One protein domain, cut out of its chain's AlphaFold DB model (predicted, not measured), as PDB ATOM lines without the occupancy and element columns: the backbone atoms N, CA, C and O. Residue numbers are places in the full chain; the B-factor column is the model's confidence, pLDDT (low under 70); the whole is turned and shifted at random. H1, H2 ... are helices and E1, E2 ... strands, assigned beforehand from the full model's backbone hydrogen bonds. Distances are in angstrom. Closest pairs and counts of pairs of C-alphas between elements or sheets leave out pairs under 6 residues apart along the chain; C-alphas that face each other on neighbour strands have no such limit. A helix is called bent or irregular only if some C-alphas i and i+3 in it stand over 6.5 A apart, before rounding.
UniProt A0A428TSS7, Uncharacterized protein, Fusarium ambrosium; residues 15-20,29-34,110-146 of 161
ATOM      1  N   GLY A  15     196.877 184.418 242.058       96.44
ATOM      2  CA  GLY A  15     196.076 184.213 243.256       96.44
ATOM      3  C   GLY A  15     196.920 183.804 244.464       96.44
ATOM      4  O   GLY A  15     198.048 184.271 244.649       96.44
ATOM      5  N   TYR A  16     196.363 182.895 245.264       97.00
ATOM      6  CA  TYR A  16     196.993 182.329 246.455       97.00
ATOM      7  C   TYR A  16     198.435 181.842 246.235       97.00
ATOM      8  O   TYR A  16     199.284 182.213 247.042       97.00
ATOM      9  N   PRO A  17     198.759 181.070 245.174       97.38
ATOM     10  CA  PRO A  17     200.111 180.537 244.997       97.38
ATOM     11  C   PRO A  17     201.185 181.620 244.836       97.38
ATOM     12  O   PRO A  17     202.268 181.483 245.395       97.38
ATOM     13  N   GLN A  18     200.891 182.714 244.125       96.06
ATOM     14  CA  GLN A  18     201.808 183.858 244.026       96.06
ATOM     15  C   GLN A  18     201.947 184.604 245.353       96.06
ATOM     16  O   GLN A  18     203.052 184.991 245.731       96.06
ATOM     17  N   TYR A  19     200.843 184.810 246.076       97.44
ATOM     18  CA  TYR A  19     200.891 185.538 247.342       97.44
ATOM     19  C   TYR A  19     201.644 184.768 248.430       97.44
ATOM     20  O   TYR A  19     202.454 185.348 249.150       97.44
ATOM     21  N   THR A  20     201.444 183.453 248.525       96.75
ATOM     22  CA  THR A  20     202.194 182.624 249.476       96.75
ATOM     23  C   THR A  20     203.665 182.507 249.087       96.75
ATOM     24  O   THR A  20     204.508 182.542 249.979       96.75
ATOM     25  N   TYR A  29     207.595 189.440 255.834       95.44
ATOM     26  CA  TYR A  29     206.232 189.313 255.306       95.44
ATOM     27  C   TYR A  29     205.392 188.255 256.027       95.44
ATOM     28  O   TYR A  29     204.183 188.184 255.793       95.44
ATOM     29  N   TYR A  30     205.973 187.501 256.964       96.12
ATOM     30  CA  TYR A  30     205.229 186.657 257.898       96.12
ATOM     31  C   TYR A  30     204.525 187.514 258.961       96.12
ATOM     32  O   TYR A  30     204.871 187.528 260.143       96.12
ATOM     33  N   ILE A  31     203.510 188.246 258.509       96.69
ATOM     34  CA  ILE A  31     202.695 189.162 259.300       96.69
ATOM     35  C   ILE A  31     201.353 188.500 259.574       96.69
ATOM     36  O   ILE A  31     200.673 188.038 258.659       96.69
ATOM     37  N   SER A  32     200.940 188.500 260.836       96.50
ATOM     38  CA  SER A  32     199.660 187.941 261.256       96.50
ATOM     39  C   SER A  32     198.952 188.868 262.231       96.50
ATOM     40  O   SER A  32     199.557 189.760 262.823       96.50
ATOM     41  N   ARG A  33     197.654 188.640 262.425       97.44
ATOM     42  CA  ARG A  33     196.925 189.229 263.543       97.44
ATOM     43  C   ARG A  33     197.186 188.430 264.815       97.44
ATOM     44  O   ARG A  33     197.078 187.205 264.819       97.44
ATOM     45  N   ARG A  34     197.428 189.116 265.931       96.62
ATOM     46  CA  ARG A  34     197.499 188.489 267.258       96.62
ATOM     47  C   ARG A  34     196.124 188.177 267.839       96.62
ATOM     48  O   ARG A  34     196.047 187.342 268.729       96.62
ATOM     49  N   LYS A 110     205.854 194.133 266.800       94.44
ATOM     50  CA  LYS A 110     205.084 194.749 265.714       94.44
ATOM     51  C   LYS A 110     205.857 194.623 264.391       94.44
ATOM     52  O   LYS A 110     207.077 194.787 264.405       94.44
ATOM     53  N   PRO A 111     205.180 194.363 263.260       95.12
ATOM     54  CA  PRO A 111     205.839 194.379 261.962       95.12
ATOM     55  C   PRO A 111     206.242 195.805 261.574       95.12
ATOM     56  O   PRO A 111     205.651 196.784 262.035       95.12
ATOM     57  N   VAL A 112     207.217 195.922 260.675       94.00
ATOM     58  CA  VAL A 112     207.627 197.214 260.116       94.00
ATOM     59  C   VAL A 112     206.527 197.745 259.189       94.00
ATOM     60  O   VAL A 112     206.050 197.041 258.298       94.00
ATOM     61  N   ASP A 113     206.144 199.015 259.352       94.88
ATOM     62  CA  ASP A 113     205.048 199.641 258.587       94.88
ATOM     63  C   ASP A 113     205.245 199.585 257.064       94.88
ATOM     64  O   ASP A 113     204.274 199.468 256.304       94.88
ATOM     65  N   ARG A 114     206.503 199.665 256.614       95.25
ATOM     66  CA  ARG A 114     206.879 199.530 255.204       95.25
ATOM     67  C   ARG A 114     206.465 198.169 254.655       95.25
ATOM     68  O   ARG A 114     205.860 198.117 253.591       95.25
ATOM     69  N   ASP A 115     206.724 197.094 255.389       95.56
ATOM     70  CA  ASP A 115     206.470 195.731 254.921       95.56
ATOM     71  C   ASP A 115     204.963 195.450 254.859       95.56
ATOM     72  O   ASP A 115     204.463 194.930 253.862       95.56
ATOM     73  N   VAL A 116     204.204 195.933 255.853       97.56
ATOM     74  CA  VAL A 116     202.729 195.915 255.821       97.56
ATOM     75  C   VAL A 116     202.198 196.673 254.595       97.56
ATOM     76  O   VAL A 116     201.258 196.232 253.933       97.56
ATOM     77  N   THR A 117     202.786 197.832 254.286       97.38
ATOM     78  CA  THR A 117     202.380 198.661 253.142       97.38
ATOM     79  C   THR A 117     202.715 197.990 251.811       97.38
ATOM     80  O   THR A 117     201.876 197.993 250.913       97.38
ATOM     81  N   ASN A 118     203.880 197.350 251.702       97.12
ATOM     82  CA  ASN A 118     204.277 196.590 250.518       97.12
ATOM     83  C   ASN A 118     203.305 195.440 250.235       97.12
ATOM     84  O   ASN A 118     202.856 195.300 249.098       97.12
ATOM     85  N   LEU A 119     202.916 194.673 251.261       97.62
ATOM     86  CA  LEU A 119     201.924 193.606 251.103       97.62
ATOM     87  C   LEU A 119     200.556 194.146 250.670       97.62
ATOM     88  O   LEU A 119     199.954 193.594 249.751       97.62
ATOM     89  N   ARG A 120     200.076 195.254 251.259       97.50
ATOM     90  CA  ARG A 120     198.818 195.883 250.807       97.50
ATOM     91  C   ARG A 120     198.898 196.325 249.351       97.50
ATOM     92  O   ARG A 120     197.966 196.080 248.594       97.50
ATOM     93  N   ASN A 121     199.994 196.968 248.956       97.44
ATOM     94  CA  ASN A 121     200.177 197.442 247.587       97.44
ATOM     95  C   ASN A 121     200.194 196.279 246.593       97.44
ATOM     96  O   ASN A 121     199.542 196.368 245.556       97.44
ATOM     97  N   TRP A 122     200.878 195.184 246.936       96.69
ATOM     98  CA  TRP A 122     200.862 193.964 246.136       96.69
ATOM     99  C   TRP A 122     199.438 193.434 245.966       96.69
ATOM    100  O   TRP A 122     198.975 193.284 244.842       96.69
ATOM    101  N   LEU A 123     198.711 193.226 247.069       97.25
ATOM    102  CA  LEU A 123     197.346 192.694 247.030       97.25
ATOM    103  C   LEU A 123     196.374 193.591 246.258       97.25
ATOM    104  O   LEU A 123     195.552 193.078 245.503       97.25
ATOM    105  N   ASN A 124     196.497 194.913 246.392       96.19
ATOM    106  CA  ASN A 124     195.694 195.871 245.632       96.19
ATOM    107  C   ASN A 124     195.994 195.818 244.126       96.19
ATOM    108  O   ASN A 124     195.095 196.037 243.319       96.19
ATOM    109  N   ALA A 125     197.248 195.554 243.748       95.50
ATOM    110  CA  ALA A 125     197.667 195.483 242.352       95.50
ATOM    111  C   ALA A 125     197.298 194.149 241.690       95.50
ATOM    112  O   ALA A 125     196.939 194.128 240.515       95.50
ATOM    113  N   THR A 126     197.396 193.039 242.423       95.31
ATOM    114  CA  THR A 126     197.236 191.694 241.857       95.31
ATOM    115  C   THR A 126     195.866 191.076 242.105       95.31
ATOM    116  O   THR A 126     195.473 190.172 241.371       95.31
ATOM    117  N   GLY A 127     195.154 191.495 243.156       94.44
ATOM    118  CA  GLY A 127     193.947 190.808 243.616       94.44
ATOM    119  C   GLY A 127     194.206 189.348 244.005       94.44
ATOM    120  O   GLY A 127     193.335 188.502 243.811       94.44
ATOM    121  N   SER A 128     195.413 189.023 244.499       95.94
ATOM    122  CA  SER A 128     195.836 187.630 244.720       95.94
ATOM    123  C   SER A 128     194.973 186.855 245.729       95.94
ATOM    124  O   SER A 128     194.885 185.632 245.652       95.94
ATOM    125  N   ILE A 129     194.343 187.541 246.678       97.31
ATOM    126  CA  ILE A 129     193.342 186.979 247.596       97.31
ATOM    127  C   ILE A 129     192.154 187.938 247.672       97.31
ATOM    128  O   ILE A 129     192.254 189.090 247.242       97.31
ATOM    129  N   SER A 130     191.022 187.480 248.209       96.81
ATOM    130  CA  SER A 130     189.834 188.329 248.300       96.81
ATOM    131  C   SER A 130     190.056 189.544 249.207       96.81
ATOM    132  O   SER A 130     190.844 189.512 250.157       96.81
ATOM    133  N   TRP A 131     189.292 190.611 248.962       94.44
ATOM    134  CA  TRP A 131     189.290 191.800 249.819       94.44
ATOM    135  C   TRP A 131     189.013 191.452 251.284       94.44
ATOM    136  O   TRP A 131     189.719 191.933 252.169       94.44
ATOM    137  N   ALA A 132     188.046 190.561 251.530       97.12
ATOM    138  CA  ALA A 132     187.693 190.103 252.870       97.12
ATOM    139  C   ALA A 132     188.865 189.402 253.578       97.12
ATOM    140  O   ALA A 132     189.053 189.587 254.777       97.12
ATOM    141  N   GLU A 133     189.672 188.633 252.844       96.94
ATOM    142  CA  GLU A 133     190.846 187.962 253.403       96.94
ATOM    143  C   GLU A 133     192.001 188.934 253.638       96.94
ATOM    144  O   GLU A 133     192.640 188.861 254.681       96.94
ATOM    145  N   SER A 134     192.239 189.882 252.726       96.69
ATOM    146  CA  SER A 134     193.303 190.892 252.859       96.69
ATOM    147  C   SER A 134     193.067 191.919 253.975       96.69
ATOM    148  O   SER A 134     194.017 192.572 254.417       96.69
ATOM    149  N   ASP A 135     191.826 192.038 254.470       96.94
ATOM    150  CA  ASP A 135     191.439 193.026 255.484       96.94
ATOM    151  C   ASP A 135     192.275 192.928 256.765       96.94
ATOM    152  O   ASP A 135     192.448 193.922 257.468       96.94
ATOM    153  N   TYR A 136     192.875 191.768 257.054       97.19
ATOM    154  CA  TYR A 136     193.737 191.602 258.224       97.19
ATOM    155  C   TYR A 136     194.849 192.668 258.309       97.19
ATOM    156  O   TYR A 136     195.144 193.134 259.410       97.19
ATOM    157  N   LEU A 137     195.393 193.125 257.171       97.50
ATOM    158  CA  LEU A 137     196.437 194.158 257.098       97.50
ATOM    159  C   LEU A 137     195.953 195.552 257.538       97.50
ATOM    160  O   LEU A 137     196.775 196.453 257.739       97.50
ATOM    161  N   ASN A 138     194.643 195.762 257.689       96.19
ATOM    162  CA  ASN A 138     194.059 197.017 258.166       96.19
ATOM    163  C   ASN A 138     194.004 197.102 259.704       96.19
ATOM    164  O   ASN A 138     193.866 198.194 260.252       96.19
ATOM    165  N   HIS A 139     194.194 195.989 260.423       96.38
ATOM    166  CA  HIS A 139     194.129 195.931 261.892       96.38
ATOM    167  C   HIS A 139     195.481 196.284 262.536       96.38
ATOM    168  O   HIS A 139     196.055 195.465 263.248       96.38
ATOM    169  N   ARG A 140     196.012 197.490 262.286       92.62
ATOM    170  CA  ARG A 140     197.400 197.891 262.633       92.62
ATOM    171  C   ARG A 140     197.830 197.582 264.075       92.62
ATOM    172  O   ARG A 140     198.931 197.083 264.280       92.62
ATOM    173  N   ASP A 141     196.966 197.814 265.062       93.56
ATOM    174  CA  ASP A 141     197.267 197.560 266.487       93.56
ATOM    175  C   ASP A 141     197.196 196.080 266.902       93.56
ATOM    176  O   ASP A 141     197.549 195.700 268.028       93.56
ATOM    177  N   ASP A 142     196.716 195.238 265.992       96.69
ATOM    178  CA  ASP A 142     196.569 193.799 266.154       96.69
ATOM    179  C   ASP A 142     197.575 193.026 265.290       96.69
ATOM    180  O   ASP A 142     197.570 191.804 265.350       96.69
ATOM    181  N   LEU A 143     198.436 193.688 264.505       97.50
ATOM    182  CA  LEU A 143     199.453 193.020 263.688       97.50
ATOM    183  C   LEU A 143     200.725 192.699 264.484       97.50
ATOM    184  O   LEU A 143     201.207 193.513 265.271       97.50
ATOM    185  N   VAL A 144     201.294 191.524 264.217       96.81
ATOM    186  CA  VAL A 144     202.564 191.032 264.768       96.81
ATOM    187  C   VAL A 144     203.419 190.393 263.673       96.81
ATOM    188  O   VAL A 144     202.886 189.822 262.718       96.81
ATOM    189  N   SER A 145     204.740 190.485 263.825       95.44
ATOM    190  CA  SER A 145     205.711 189.696 263.065       95.44
ATOM    191  C   SER A 145     205.828 188.312 263.689       95.44
ATOM    192  O   SER A 145     206.108 188.195 264.880       95.44
ATOM    193  N   VAL A 146     205.609 187.268 262.894       93.12
ATOM    194  CA  VAL A 146     205.783 185.867 263.318       93.12
ATOM    195  C   VAL A 146     207.243 185.434 263.190       93.12
ATOM    196  O   VAL A 146     207.695 184.544 263.904       93.12
TER     197      VAL A 146
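Overview. This is residues 15 to 20, 29 to 34 and 110 to 146 of the 161 residues of an uncharacterized protein of Fusarium ambrosium (UniProt A0A428TSS7). A helical hairpin, H2 and H3, has the small antiparallel sheet E1 - E2 at its open end, and short H1 near H2 toward the other end. The printed part has 49 residues, mostly helix, in the order H1, E1, H2, H3, E2; it is compact, radius of gyration of the C-alphas 10.2 A, spanning 26 by 19 by 16 A.

Along the chain. Find C-alpha 16 at (196.993, 182.329, 246.455), where H1, residues 16 to 20, begins. E1 is residues 31 to 33. H2, residues 113 to 126, runs 20.1 A; H3, residues 131 to 138, runs 10.9 A and is only just irregular, with C-alphas 133 and 136 6.7 A apart. E2, residues 143 to 145, ends at C-alpha 145 (205.711, 189.696, 263.065).

Arrangement. H2 and H3 touch, closest C-alphas Val 116 and Leu 137, 6.7 A, opposite ways at a shallow tilt of 17 degrees. From E1 to E2, look for O 32 and N 144, within hydrogen-bond range at 2.8 A. H1 is close but not clearly touching H2, closest C-alphas Tyr 19 and Leu 123, 8.0 A. Every O i to N i+4 pair is within range in H1 and H2, 1 of 4 in H3, where 3 of 5 O i to N i+3 pairs are.

Size, cuts and confidence. Cuts leave C-alphas 20 and 29 9.7 A apart, and 34 and 110 10.0 A. No printed residue is under pLDDT 70.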